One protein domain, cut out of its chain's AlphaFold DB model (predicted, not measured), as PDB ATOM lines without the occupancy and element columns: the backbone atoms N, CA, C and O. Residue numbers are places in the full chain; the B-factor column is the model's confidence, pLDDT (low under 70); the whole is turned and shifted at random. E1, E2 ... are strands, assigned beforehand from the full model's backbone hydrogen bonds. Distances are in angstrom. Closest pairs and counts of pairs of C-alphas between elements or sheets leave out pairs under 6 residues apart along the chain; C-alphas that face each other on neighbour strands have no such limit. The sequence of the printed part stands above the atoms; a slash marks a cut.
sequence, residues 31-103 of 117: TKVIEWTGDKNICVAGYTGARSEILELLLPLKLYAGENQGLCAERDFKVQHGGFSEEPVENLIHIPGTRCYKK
ATOM      1  N   THR A  31     -38.546 -14.041   0.290       91.00
ATOM      2  CA  THR A  31     -39.498 -13.534  -0.699       91.00
ATOM      3  C   THR A  31     -40.562 -12.726   0.020       91.00
ATOM      4  O   THR A  31     -41.188 -13.220   0.954       91.00
ATOM      5  N   LYS A  32     -40.753 -11.473  -0.403       85.38
ATOM      6  CA  LYS A  32     -41.762 -10.578   0.186       85.38
ATOM      7  C   LYS A  32     -43.104 -10.640  -0.531       85.38
ATOM      8  O   LYS A  32     -44.131 -10.356   0.074       85.38
ATOM      9  N   VAL A  33     -43.082 -10.967  -1.819       90.31
ATOM     10  CA  VAL A  33     -44.244 -10.873  -2.700       90.31
ATOM     11  C   VAL A  33     -44.383 -12.120  -3.554       90.31
ATOM     12  O   VAL A  33     -43.395 -12.670  -4.046       90.31
ATOM     13  N   ILE A  34     -45.632 -12.532  -3.731       93.00
ATOM     14  CA  ILE A  34     -46.066 -13.645  -4.566       93.00
ATOM     15  C   ILE A  34     -47.350 -13.218  -5.279       93.00
ATOM     16  O   ILE A  34     -48.218 -12.615  -4.655       93.00
ATOM     17  N   GLU A  35     -47.459 -13.512  -6.571       92.38
ATOM     18  CA  GLU A  35     -48.623 -13.158  -7.388       92.38
ATOM     19  C   GLU A  35     -48.934 -14.259  -8.405       92.38
ATOM     20  O   GLU A  35     -48.023 -14.855  -8.977       92.38
ATOM     21  N   TRP A  36     -50.213 -14.529  -8.662       91.50
ATOM     22  CA  TRP A  36     -50.621 -15.492  -9.691       91.50
ATOM     23  C   TRP A  36     -50.496 -14.897 -11.094       91.50
ATOM     24  O   TRP A  36     -51.028 -13.824 -11.369       91.50
ATOM     25  N   THR A  37     -49.856 -15.620 -12.015       87.88
ATOM     26  CA  THR A  37     -49.672 -15.181 -13.416       87.88
ATOM     27  C   THR A  37     -50.446 -16.009 -14.428       87.88
ATOM     28  O   THR A  37     -50.499 -15.697 -15.615       87.88
ATOM     29  N   GLY A  38     -51.108 -17.056 -13.952       85.31
ATOM     30  CA  GLY A  38     -51.996 -17.911 -14.720       85.31
ATOM     31  C   GLY A  38     -52.467 -19.076 -13.862       85.31
ATOM     32  O   GLY A  38     -52.234 -19.102 -12.656       85.31
ATOM     33  N   ASP A  39     -53.075 -20.075 -14.494       87.56
ATOM     34  CA  ASP A  39     -53.681 -21.209 -13.780       87.56
ATOM     35  C   ASP A  39     -52.660 -22.083 -13.032       87.56
ATOM     36  O   ASP A  39     -53.015 -22.839 -12.130       87.56
ATOM     37  N   LYS A  40     -51.391 -22.045 -13.454       90.75
ATOM     38  CA  LYS A  40     -50.327 -22.946 -12.979       90.75
ATOM     39  C   LYS A  40     -49.019 -22.222 -12.692       90.75
ATOM     40  O   LYS A  40     -47.997 -22.878 -12.494       90.75
ATOM     41  N   ASN A  41     -49.033 -20.896 -12.691       92.19
ATOM     42  CA  ASN A  41     -47.828 -20.095 -12.588       92.19
ATOM     43  C   ASN A  41     -47.989 -19.044 -11.500       92.19
ATOM     44  O   ASN A  41     -49.028 -18.390 -11.390       92.19
ATOM     45  N   ILE A  42     -46.929 -18.891 -10.719       93.06
ATOM     46  CA  ILE A  42     -46.774 -17.810  -9.758       93.06
ATOM     47  C   ILE A  42     -45.539 -17.002 -10.132       93.06
ATOM     48  O   ILE A  42     -44.563 -17.545 -10.644       93.06
ATOM     49  N   CYS A  43     -45.557 -15.717  -9.835       93.19
ATOM     50  CA  CYS A  43     -44.384 -14.872  -9.832       93.19
ATOM     51  C   CYS A  43     -43.998 -14.572  -8.391       93.19
ATOM     52  O   CYS A  43     -44.853 -14.228  -7.577       93.19
ATOM     53  N   VAL A  44     -42.712 -14.675  -8.084       93.75
ATOM     54  CA  VAL A  44     -42.144 -14.306  -6.787       93.75
ATOM     55  C   VAL A  44     -41.070 -13.250  -6.981       93.75
ATOM     56  O   VAL A  44     -40.402 -13.243  -8.015       93.75
ATOM     57  N   ALA A  45     -40.891 -12.371  -5.993       92.62
ATOM     58  CA  ALA A  45     -39.701 -11.528  -5.925       92.62
ATOM     59  C   ALA A  45     -38.925 -11.785  -4.630       92.62
ATOM     60  O   ALA A  45     -39.354 -11.408  -3.531       92.62
ATOM     61  N   GLY A  46     -37.776 -12.439  -4.785       91.00
ATOM     62  CA  GLY A  46     -36.788 -12.627  -3.733       91.00
ATOM     63  C   GLY A  46     -35.897 -11.394  -3.615       91.00
ATOM     64  O   GLY A  46     -35.601 -10.742  -4.614       91.00
ATOM     65  N   TYR A  47     -35.452 -11.045  -2.410       86.19
ATOM     66  CA  TYR A  47     -34.503  -9.943  -2.221       86.19
ATOM     67  C   TYR A  47     -33.104 -10.464  -1.875       86.19
ATOM     68  O   TYR A  47     -32.932 -11.284  -0.975       86.19
ATOM     69  N   THR A  48     -32.088  -9.965  -2.588       81.31
ATOM     70  CA  THR A  48     -30.669 -10.267  -2.346       81.31
ATOM     71  C   THR A  48     -29.865  -8.975  -2.229       81.31
ATOM     72  O   THR A  48     -29.398  -8.394  -3.207       81.31
ATOM     73  N   GLY A  49     -29.692  -8.490  -0.999       81.81
ATOM     74  CA  GLY A  49     -29.035  -7.203  -0.765       81.81
ATOM     75  C   GLY A  49     -29.873  -6.044  -1.310       81.81
ATOM     76  O   GLY A  49     -30.986  -5.831  -0.837       81.81
ATOM     77  N   ALA A  50     -29.334  -5.292  -2.275       81.44
ATOM     78  CA  ALA A  50     -30.003  -4.126  -2.862       81.44
ATOM     79  C   ALA A  50     -30.944  -4.465  -4.033       81.44
ATOM     80  O   ALA A  50     -31.854  -3.694  -4.317       81.44
ATOM     81  N   ARG A  51     -30.745  -5.620  -4.681       86.69
ATOM     82  CA  ARG A  51     -31.506  -6.040  -5.863       86.69
ATOM     83  C   ARG A  51     -32.562  -7.077  -5.511       86.69
ATOM     84  O   ARG A  51     -32.402  -7.864  -4.572       86.69
ATOM     85  N   SER A  52     -33.608  -7.128  -6.320       89.81
ATOM     86  CA  SER A  52     -34.622  -8.174  -6.259       89.81
ATOM     87  C   SER A  52     -34.513  -9.092  -7.466       89.81
ATOM     88  O   SER A  52     -34.417  -8.631  -8.599       89.81
ATOM     89  N   GLU A  53     -34.544 -10.395  -7.223       92.00
ATOM     90  CA  GLU A  53     -34.709 -11.395  -8.269       92.00
ATOM     91  C   GLU A  53     -36.196 -11.696  -8.427       92.00
ATOM     92  O   GLU A  53     -36.876 -12.006  -7.452       92.00
ATOM     93  N   ILE A  54     -36.697 -11.589  -9.653       91.50
ATOM     94  CA  ILE A  54     -38.086 -11.862 -10.007       91.50
ATOM     95  C   ILE A  54     -38.111 -13.168 -10.796       91.50
ATOM     96  O   ILE A  54     -37.516 -13.241 -11.871       91.50
ATOM     97  N   LEU A  55     -38.812 -14.180 -10.288       92.56
ATOM     98  CA  LEU A  55     -38.929 -15.491 -10.928       92.56
ATOM     99  C   LEU A  55     -40.389 -15.821 -11.208       92.56
ATOM    100  O   LEU A  55     -41.227 -15.772 -10.310       92.56
ATOM    101  N   GLU A  56     -40.675 -16.235 -12.440       93.06
ATOM    102  CA  GLU A  56     -41.925 -16.910 -12.769       93.06
ATOM    103  C   GLU A  56     -41.724 -18.419 -12.621       93.06
ATOM    104  O   GLU A  56     -40.902 -19.032 -13.310       93.06
ATOM    105  N   LEU A  57     -42.488 -19.015 -11.716       93.50
ATOM    106  CA  LEU A  57     -42.396 -20.406 -11.309       93.50
ATOM    107  C   LEU A  57     -43.649 -21.165 -11.743       93.50
ATOM    108  O   LEU A  57     -44.776 -20.766 -11.451       93.50
ATOM    109  N   LEU A  58     -43.453 -22.297 -12.411       92.88
ATOM    110  CA  LEU A  58     -44.505 -23.270 -12.679       92.88
ATOM    111  C   LEU A  58     -44.730 -24.123 -11.426       92.88
ATOM    112  O   LEU A  58     -43.772 -24.675 -10.874       92.88
ATOM    113  N   LEU A  59     -45.993 -24.254 -11.015       91.75
ATOM    114  CA  LEU A  59     -46.399 -25.095  -9.895       91.75
ATOM    115  C   LEU A  59     -45.941 -26.557 -10.103       91.75
ATOM    116  O   LEU A  59     -46.025 -27.081 -11.221       91.75
ATOM    117  N   PRO A  60     -45.547 -27.268  -9.032       89.88
ATOM    118  CA  PRO A  60     -45.425 -28.720  -9.054       89.88
ATOM    119  C   PRO A  60     -46.730 -29.380  -9.502       89.88
ATOM    120  O   PRO A  60     -47.806 -29.020  -9.023       89.88
ATOM    121  N   LEU A  61     -46.634 -30.399 -10.359       82.88
ATOM    122  CA  LEU A  61     -47.784 -31.138 -10.902       82.88
ATOM    123  C   LEU A  61     -48.761 -31.612  -9.816       82.88
ATOM    124  O   LEU A  61     -49.969 -31.524 -10.005       82.88
ATOM    125  N   LYS A  62     -48.256 -32.028  -8.649       78.94
ATOM    126  CA  LYS A  62     -49.069 -32.452  -7.494       78.94
ATOM    127  C   LYS A  62     -50.086 -31.407  -7.001       78.94
ATOM    128  O   LYS A  62     -51.037 -31.795  -6.341       78.94
ATOM    129  N   LEU A  63     -49.885 -30.114  -7.281       83.75
ATOM    130  CA  LEU A  63     -50.785 -29.042  -6.828       83.75
ATOM    131  C   LEU A  63     -52.032 -28.884  -7.706       83.75
ATOM    132  O   LEU A  63     -53.002 -28.273  -7.276       83.75
ATOM    133  N   TYR A  64     -52.005 -29.392  -8.941       79.06
ATOM    134  CA  TYR A  64     -53.121 -29.260  -9.889       79.06
ATOM    135  C   TYR A  64     -53.445 -30.556 -10.644       79.06
ATOM    136  O   TYR A  64     -54.327 -30.571 -11.504       79.06
ATOM    137  N   ALA A  65     -52.740 -31.649 -10.357       72.31
ATOM    138  CA  ALA A  65     -53.165 -32.981 -10.747       72.31
ATOM    139  C   ALA A  65     -54.410 -33.357  -9.926       72.31
ATOM    140  O   ALA A  65     -54.447 -33.152  -8.716       72.31
ATOM    141  N   GLY A  66     -55.440 -33.890 -10.588       66.75
ATOM    142  CA  GLY A  66     -56.622 -34.413  -9.900       66.75
ATOM    143  C   GLY A  66     -56.294 -35.604  -8.989       66.75
ATOM    144  O   GLY A  66     -55.193 -36.157  -9.035       66.75
ATOM    145  N   GLU A  67     -57.267 -36.023  -8.176       59.59
ATOM    146  CA  GLU A  67     -57.116 -37.168  -7.270       59.59
ATOM    147  C   GLU A  67     -56.690 -38.443  -8.046       59.59
ATOM    148  O   GLU A  67     -57.223 -38.735  -9.115       59.59
ATOM    149  N   ASN A  68     -55.743 -39.219  -7.491       53.03
ATOM    150  CA  ASN A  68     -55.200 -40.487  -8.026       53.03
ATOM    151  C   ASN A  68     -54.201 -40.429  -9.203       53.03
ATOM    152  O   ASN A  68     -54.221 -41.304 -10.072       53.03
ATOM    153  N   GLN A  69     -53.247 -39.495  -9.212       56.31
ATOM    154  CA  GLN A  69     -52.028 -39.672 -10.015       56.31
ATOM    155  C   GLN A  69     -50.862 -40.036  -9.094       56.31
ATOM    156  O   GLN A  69     -50.497 -39.271  -8.206       56.31
ATOM    157  N   GLY A  70     -50.355 -41.267  -9.247       57.78
ATOM    158  CA  GLY A  70     -49.287 -41.842  -8.423       57.78
ATOM    159  C   GLY A  70     -47.984 -41.037  -8.442       57.78
ATOM    160  O   GLY A  70     -47.911 -39.999  -9.085       57.78
ATOM    161  N   LEU A  71     -46.966 -41.536  -7.724       57.66
ATOM    162  CA  LEU A  71     -45.622 -40.960  -7.509       57.66
ATOM    163  C   LEU A  71     -45.218 -39.868  -8.520       57.66
ATOM    164  O   LEU A  71     -44.511 -40.124  -9.495       57.66
ATOM    165  N   CYS A  72     -45.660 -38.635  -8.275       60.62
ATOM    166  CA  CYS A  72     -45.285 -37.512  -9.111       60.62
ATOM    167  C   CYS A  72     -43.840 -37.149  -8.765       60.62
ATOM    168  O   CYS A  72     -43.571 -36.598  -7.696       60.62
ATOM    169  N   ALA A  73     -42.906 -37.513  -9.648       66.50
ATOM    170  CA  ALA A  73     -41.478 -37.282  -9.438       66.50
ATOM    171  C   ALA A  73     -41.150 -35.783  -9.304       66.50
ATOM    172  O   ALA A  73     -40.203 -35.408  -8.618       66.50
ATOM    173  N   GLU A  74     -41.963 -34.924  -9.922       73.94
ATOM    174  CA  GLU A  74     -41.799 -33.476  -9.871       73.94
ATOM    175  C   GLU A  74     -42.498 -32.895  -8.645       73.94
ATOM    176  O   GLU A  74     -43.725 -32.751  -8.598       73.94
ATOM    177  N   ARG A  75     -41.688 -32.586  -7.633       79.00
ATOM    178  CA  ARG A  75     -42.146 -32.037  -6.356       79.00
ATOM    179  C   ARG A  75     -41.861 -30.556  -6.190       79.00
ATOM    180  O   ARG A  75     -42.550 -29.960  -5.367       79.00
ATOM    181  N   ASP A  76     -40.915 -30.012  -6.945       87.44
ATOM    182  CA  ASP A  76     -40.427 -28.640  -6.813       87.44
ATOM    183  C   ASP A  76     -40.948 -27.741  -7.932       87.44
ATOM    184  O   ASP A  76     -41.395 -28.207  -8.986       87.44
ATOM    185  N   PHE A  77     -40.918 -26.437  -7.673       91.81
ATOM    186  CA  PHE A  77     -41.219 -25.436  -8.683       91.81
ATOM    187  C   PHE A  77     -40.215 -25.515  -9.829       91.81
ATOM    188  O   PHE A  77     -39.024 -25.746  -9.619       91.81
ATOM    189  N   LYS A  78     -40.688 -25.255 -11.047       92.31
ATOM    190  CA  LYS A  78     -39.807 -25.075 -12.202       92.31
ATOM    191  C   LYS A  78     -39.743 -23.610 -12.574       92.31
ATOM    192  O   LYS A  78     -40.779 -23.007 -12.842       92.31
ATOM    193  N   VAL A  79     -38.537 -23.064 -12.666       93.38
ATOM    194  CA  VAL A  79     -38.333 -21.719 -13.208       93.38
ATOM    195  C   VAL A  79     -38.722 -21.725 -14.687       93.38
ATOM    196  O   VAL A  79     -38.180 -22.498 -15.474       93.38
ATOM    197  N   GLN A  80     -39.693 -20.893 -15.054       91.69
ATOM    198  CA  GLN A  80     -40.066 -20.642 -16.447       91.69
ATOM    199  C   GLN A  80     -39.290 -19.448 -16.990       91.69
ATOM    200  O   GLN A  80     -38.709 -19.521 -18.071       91.69
ATOM    201  N   HIS A  81     -39.258 -18.364 -16.216       89.75
ATOM    202  CA  HIS A  81     -38.588 -17.118 -16.568       89.75
ATOM    203  C   HIS A  81     -37.984 -16.481 -15.319       89.75
ATOM    204  O   HIS A  81     -38.445 -16.728 -14.204       89.75
ATOM    205  N   GLY A  82     -36.973 -15.639 -15.516       90.06
ATOM    206  CA  GLY A  82     -36.315 -14.917 -14.438       90.06
ATOM    207  C   GLY A  82     -35.771 -13.574 -14.903       90.06
ATOM    208  O   GLY A  82     -35.471 -13.387 -16.084       90.06
ATOM    209  N   GLY A  83     -35.658 -12.639 -13.970       89.75
ATOM    210  CA  GLY A  83     -35.102 -11.312 -14.184       89.75
ATOM    211  C   GLY A  83     -34.654 -10.681 -12.873       89.75
ATOM    212  O   GLY A  83     -34.906 -11.210 -11.794       89.75
ATOM    213  N   PHE A  84     -34.001  -9.529 -12.973       89.56
ATOM    214  CA  PHE A  84     -33.583  -8.744 -11.818       89.56
ATOM    215  C   PHE A  84     -34.175  -7.343 -11.910       89.56
ATOM    216  O   PHE A  84     -34.287  -6.795 -13.004       89.56
ATOM    217  N   SER A  85     -34.519  -6.798 -10.750       87.50
ATOM    218  CA  SER A  85     -34.794  -5.384 -10.523       87.50
ATOM    219  C   SER A  85     -33.658  -4.839  -9.668       87.50
ATOM    220  O   SER A  85     -33.342  -5.406  -8.617       87.50
ATOM    221  N   GLU A  86     -33.048  -3.738 -10.101       88.50
ATOM    222  CA  GLU A  86     -31.977  -3.063  -9.349       88.50
ATOM    223  C   GLU A  86     -32.482  -2.462  -8.027       88.50
ATOM    224  O   GLU A  86     -31.698  -2.168  -7.131       88.50
ATOM    225  N   GLU A  87     -33.800  -2.329  -7.891       85.69
ATOM    226  CA  GLU A  87     -34.466  -1.826  -6.698       85.69
ATOM    227  C   GLU A  87     -35.280  -2.927  -5.994       85.69
ATOM    228  O   GLU A  87     -35.779  -3.845  -6.659       85.69
ATOM    229  N   PRO A  88     -35.551  -2.801  -4.681       86.50
ATOM    230  CA  PRO A  88     -36.450  -3.708  -3.976       86.50
ATOM    231  C   PRO A  88     -37.850  -3.744  -4.601       86.50
ATOM    232  O   PRO A  88     -38.439  -2.700  -4.912       86.50
ATOM    233  N   VAL A  89     -38.393  -4.947  -4.775       87.56
ATOM    234  CA  VAL A  89     -39.764  -5.165  -5.251       87.56
ATOM    235  C   VAL A  89     -40.677  -5.383  -4.050       87.56
ATOM    236  O   VAL A  89     -40.606  -6.407  -3.378       87.56
ATOM    237  N   GLU A  90     -41.542  -4.405  -3.788       86.94
ATOM    238  CA  GLU A  90     -42.500  -4.454  -2.673       86.94
ATOM    239  C   GLU A  90     -43.900  -4.905  -3.112       86.94
ATOM    240  O   GLU A  90     -44.700  -5.268  -2.262       86.94
ATOM    241  N   ASN A  91     -44.199  -4.906  -4.420       86.44
ATOM    242  CA  ASN A  91     -45.475  -5.356  -4.985       86.44
ATOM    243  C   ASN A  91     -45.263  -5.987  -6.370       86.44
ATOM    244  O   ASN A  91     -44.428  -5.511  -7.143       86.44
ATOM    245  N   LEU A  92     -46.046  -7.023  -6.684       87.19
ATOM    246  CA  LEU A  92     -46.169  -7.619  -8.016       87.19
ATOM    247  C   LEU A  92     -47.645  -7.638  -8.411       87.19
ATOM    248  O   LEU A  92     -48.499  -7.975  -7.600       87.19
ATOM    249  N   ILE A  93     -47.934  -7.292  -9.665       86.81
ATOM    250  CA  ILE A  93     -49.282  -7.373 -10.239       86.81
ATOM    251  C   ILE A  93     -49.159  -8.019 -11.608       86.81
ATOM    252  O   ILE A  93     -48.431  -7.496 -12.456       86.81
ATOM    253  N   HIS A  94     -49.881  -9.111 -11.843       85.00
ATOM    254  CA  HIS A  94     -49.927  -9.733 -13.157       85.00
ATOM    255  C   HIS A  94     -50.753  -8.889 -14.141       85.00
ATOM    256  O   HIS A  94     -51.896  -8.516 -13.870       85.00
ATOM    257  N   ILE A  95     -50.182  -8.601 -15.314       84.38
ATOM    258  CA  ILE A  95     -50.892  -7.964 -16.427       84.38
ATOM    259  C   ILE A  95     -51.188  -9.026 -17.501       84.38
ATOM    260  O   ILE A  95     -50.258  -9.426 -18.213       84.38
ATOM    261  N   PRO A  96     -52.463  -9.431 -17.685       81.88
ATOM    262  CA  PRO A  96     -52.845 -10.449 -18.658       81.88
ATOM    263  C   PRO A  96     -52.323 -10.165 -20.069       81.88
ATOM    264  O   PRO A  96     -52.379  -9.036 -20.557       81.88
ATOM    265  N   GLY A  97     -51.833 -11.208 -20.741       76.75
ATOM    266  CA  GLY A  97     -51.272 -11.101 -22.091       76.75
ATOM    267  C   GLY A  97     -49.870 -10.486 -22.143       76.75
ATOM    268  O   GLY A  97     -49.307 -10.343 -23.227       76.75
ATOM    269  N   THR A  98     -49.280 -10.156 -20.994       71.50
ATOM    270  CA  THR A  98     -47.892  -9.711 -20.893       71.50
ATOM    271  C   THR A  98     -47.153 -10.526 -19.840       71.50
ATOM    272  O   THR A  98     -47.754 -11.164 -18.985       71.50
ATOM    273  N   ARG A  99     -45.824 -10.462 -19.881       65.81
ATOM    274  CA  ARG A  99     -44.949 -10.974 -18.816       65.81
ATOM    275  C   ARG A  99     -44.528  -9.861 -17.852       65.81
ATOM    276  O   ARG A  99     -43.469  -9.939 -17.242       65.81
ATOM    277  N   CYS A 100     -45.273  -8.754 -17.844       59.56
ATOM    278  CA  CYS A 100     -44.915  -7.543 -17.121       59.56
ATOM    279  C   CYS A 100     -45.590  -7.530 -15.753       59.56
ATOM    280  O   CYS A 100     -46.780  -7.825 -15.640       59.56
ATOM    281  N   TYR A 101     -44.830  -7.095 -14.753       64.88
ATOM    282  CA  TYR A 101     -45.291  -6.928 -13.385       64.88
ATOM    283  C   TYR A 101     -45.176  -5.462 -12.999       64.88
ATOM    284  O   TYR A 101     -44.181  -4.814 -13.326       64.88
ATOM    285  N   LYS A 102     -46.188  -4.904 -12.331       62.75
ATOM    286  CA  LYS A 102     -46.078  -3.542 -11.797       62.75
ATOM    287  C   LYS A 102     -45.517  -3.547 -10.384       62.75
ATOM    288  O   LYS A 102     -46.077  -4.188  -9.502       62.75
ATOM    289  N   LYS A 103     -44.482  -2.730 -10.189       60.50
ATOM    290  CA  LYS A 103     -44.086  -2.172  -8.899       60.50
ATOM    291  C   LYS A 103     -44.912  -0.901  -8.660       60.50
ATOM    292  O   LYS A 103     -44.713   0.100  -9.339       60.50
TER     293      LYS A 103
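This is residues 31 to 103 of the 117 residues of a protein of Labeo rohita (UniProt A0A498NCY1). A strongly twisted wall of four strands, E1 to E4, runs out at one end into a long loop, residues 59 to 77, while residues 86 to 103 fold back over one face. It is an antiparallel meander, each strand the neighbour of the one before, in order E1 E2 E3 E4. The 73 printed residues are all strand by class, with 32 in named elements and no named helix; they are elongated, 44 by 27 by 17 A, and only just loose, close to compact, with a radius of gyration of the C-alphas of 13.8 A.

Find C-alpha 31 at (-39.498, -13.534, -0.699), where E1 runs to 38, 19.3 A. E2 spans 41 to 48, 22.3 A; E3, 51 to 58, 22.6 A; E4, 78 to 85, 20.4 A, ending at (-34.794, -5.384, -10.523).

Look at hairpin E2 and E3: N 46 and O 53 are 2.8 A apart. In hairpin E1 and E2, N 43 and O 35 are 2.7 A apart; in hairpin E3 and E4, N 54 and O 83, 2.8 A. E4 bends by 59 degrees at residue 81. Edge strands E1 and E4 are apart.

The farthest C-alphas, Ala 50 and Asn 68, are 44.5 A apart. The printed part has no cut; the E3 to E4 link is long. Residues 66 to 73 and 99 to 103 have pLDDT under 70.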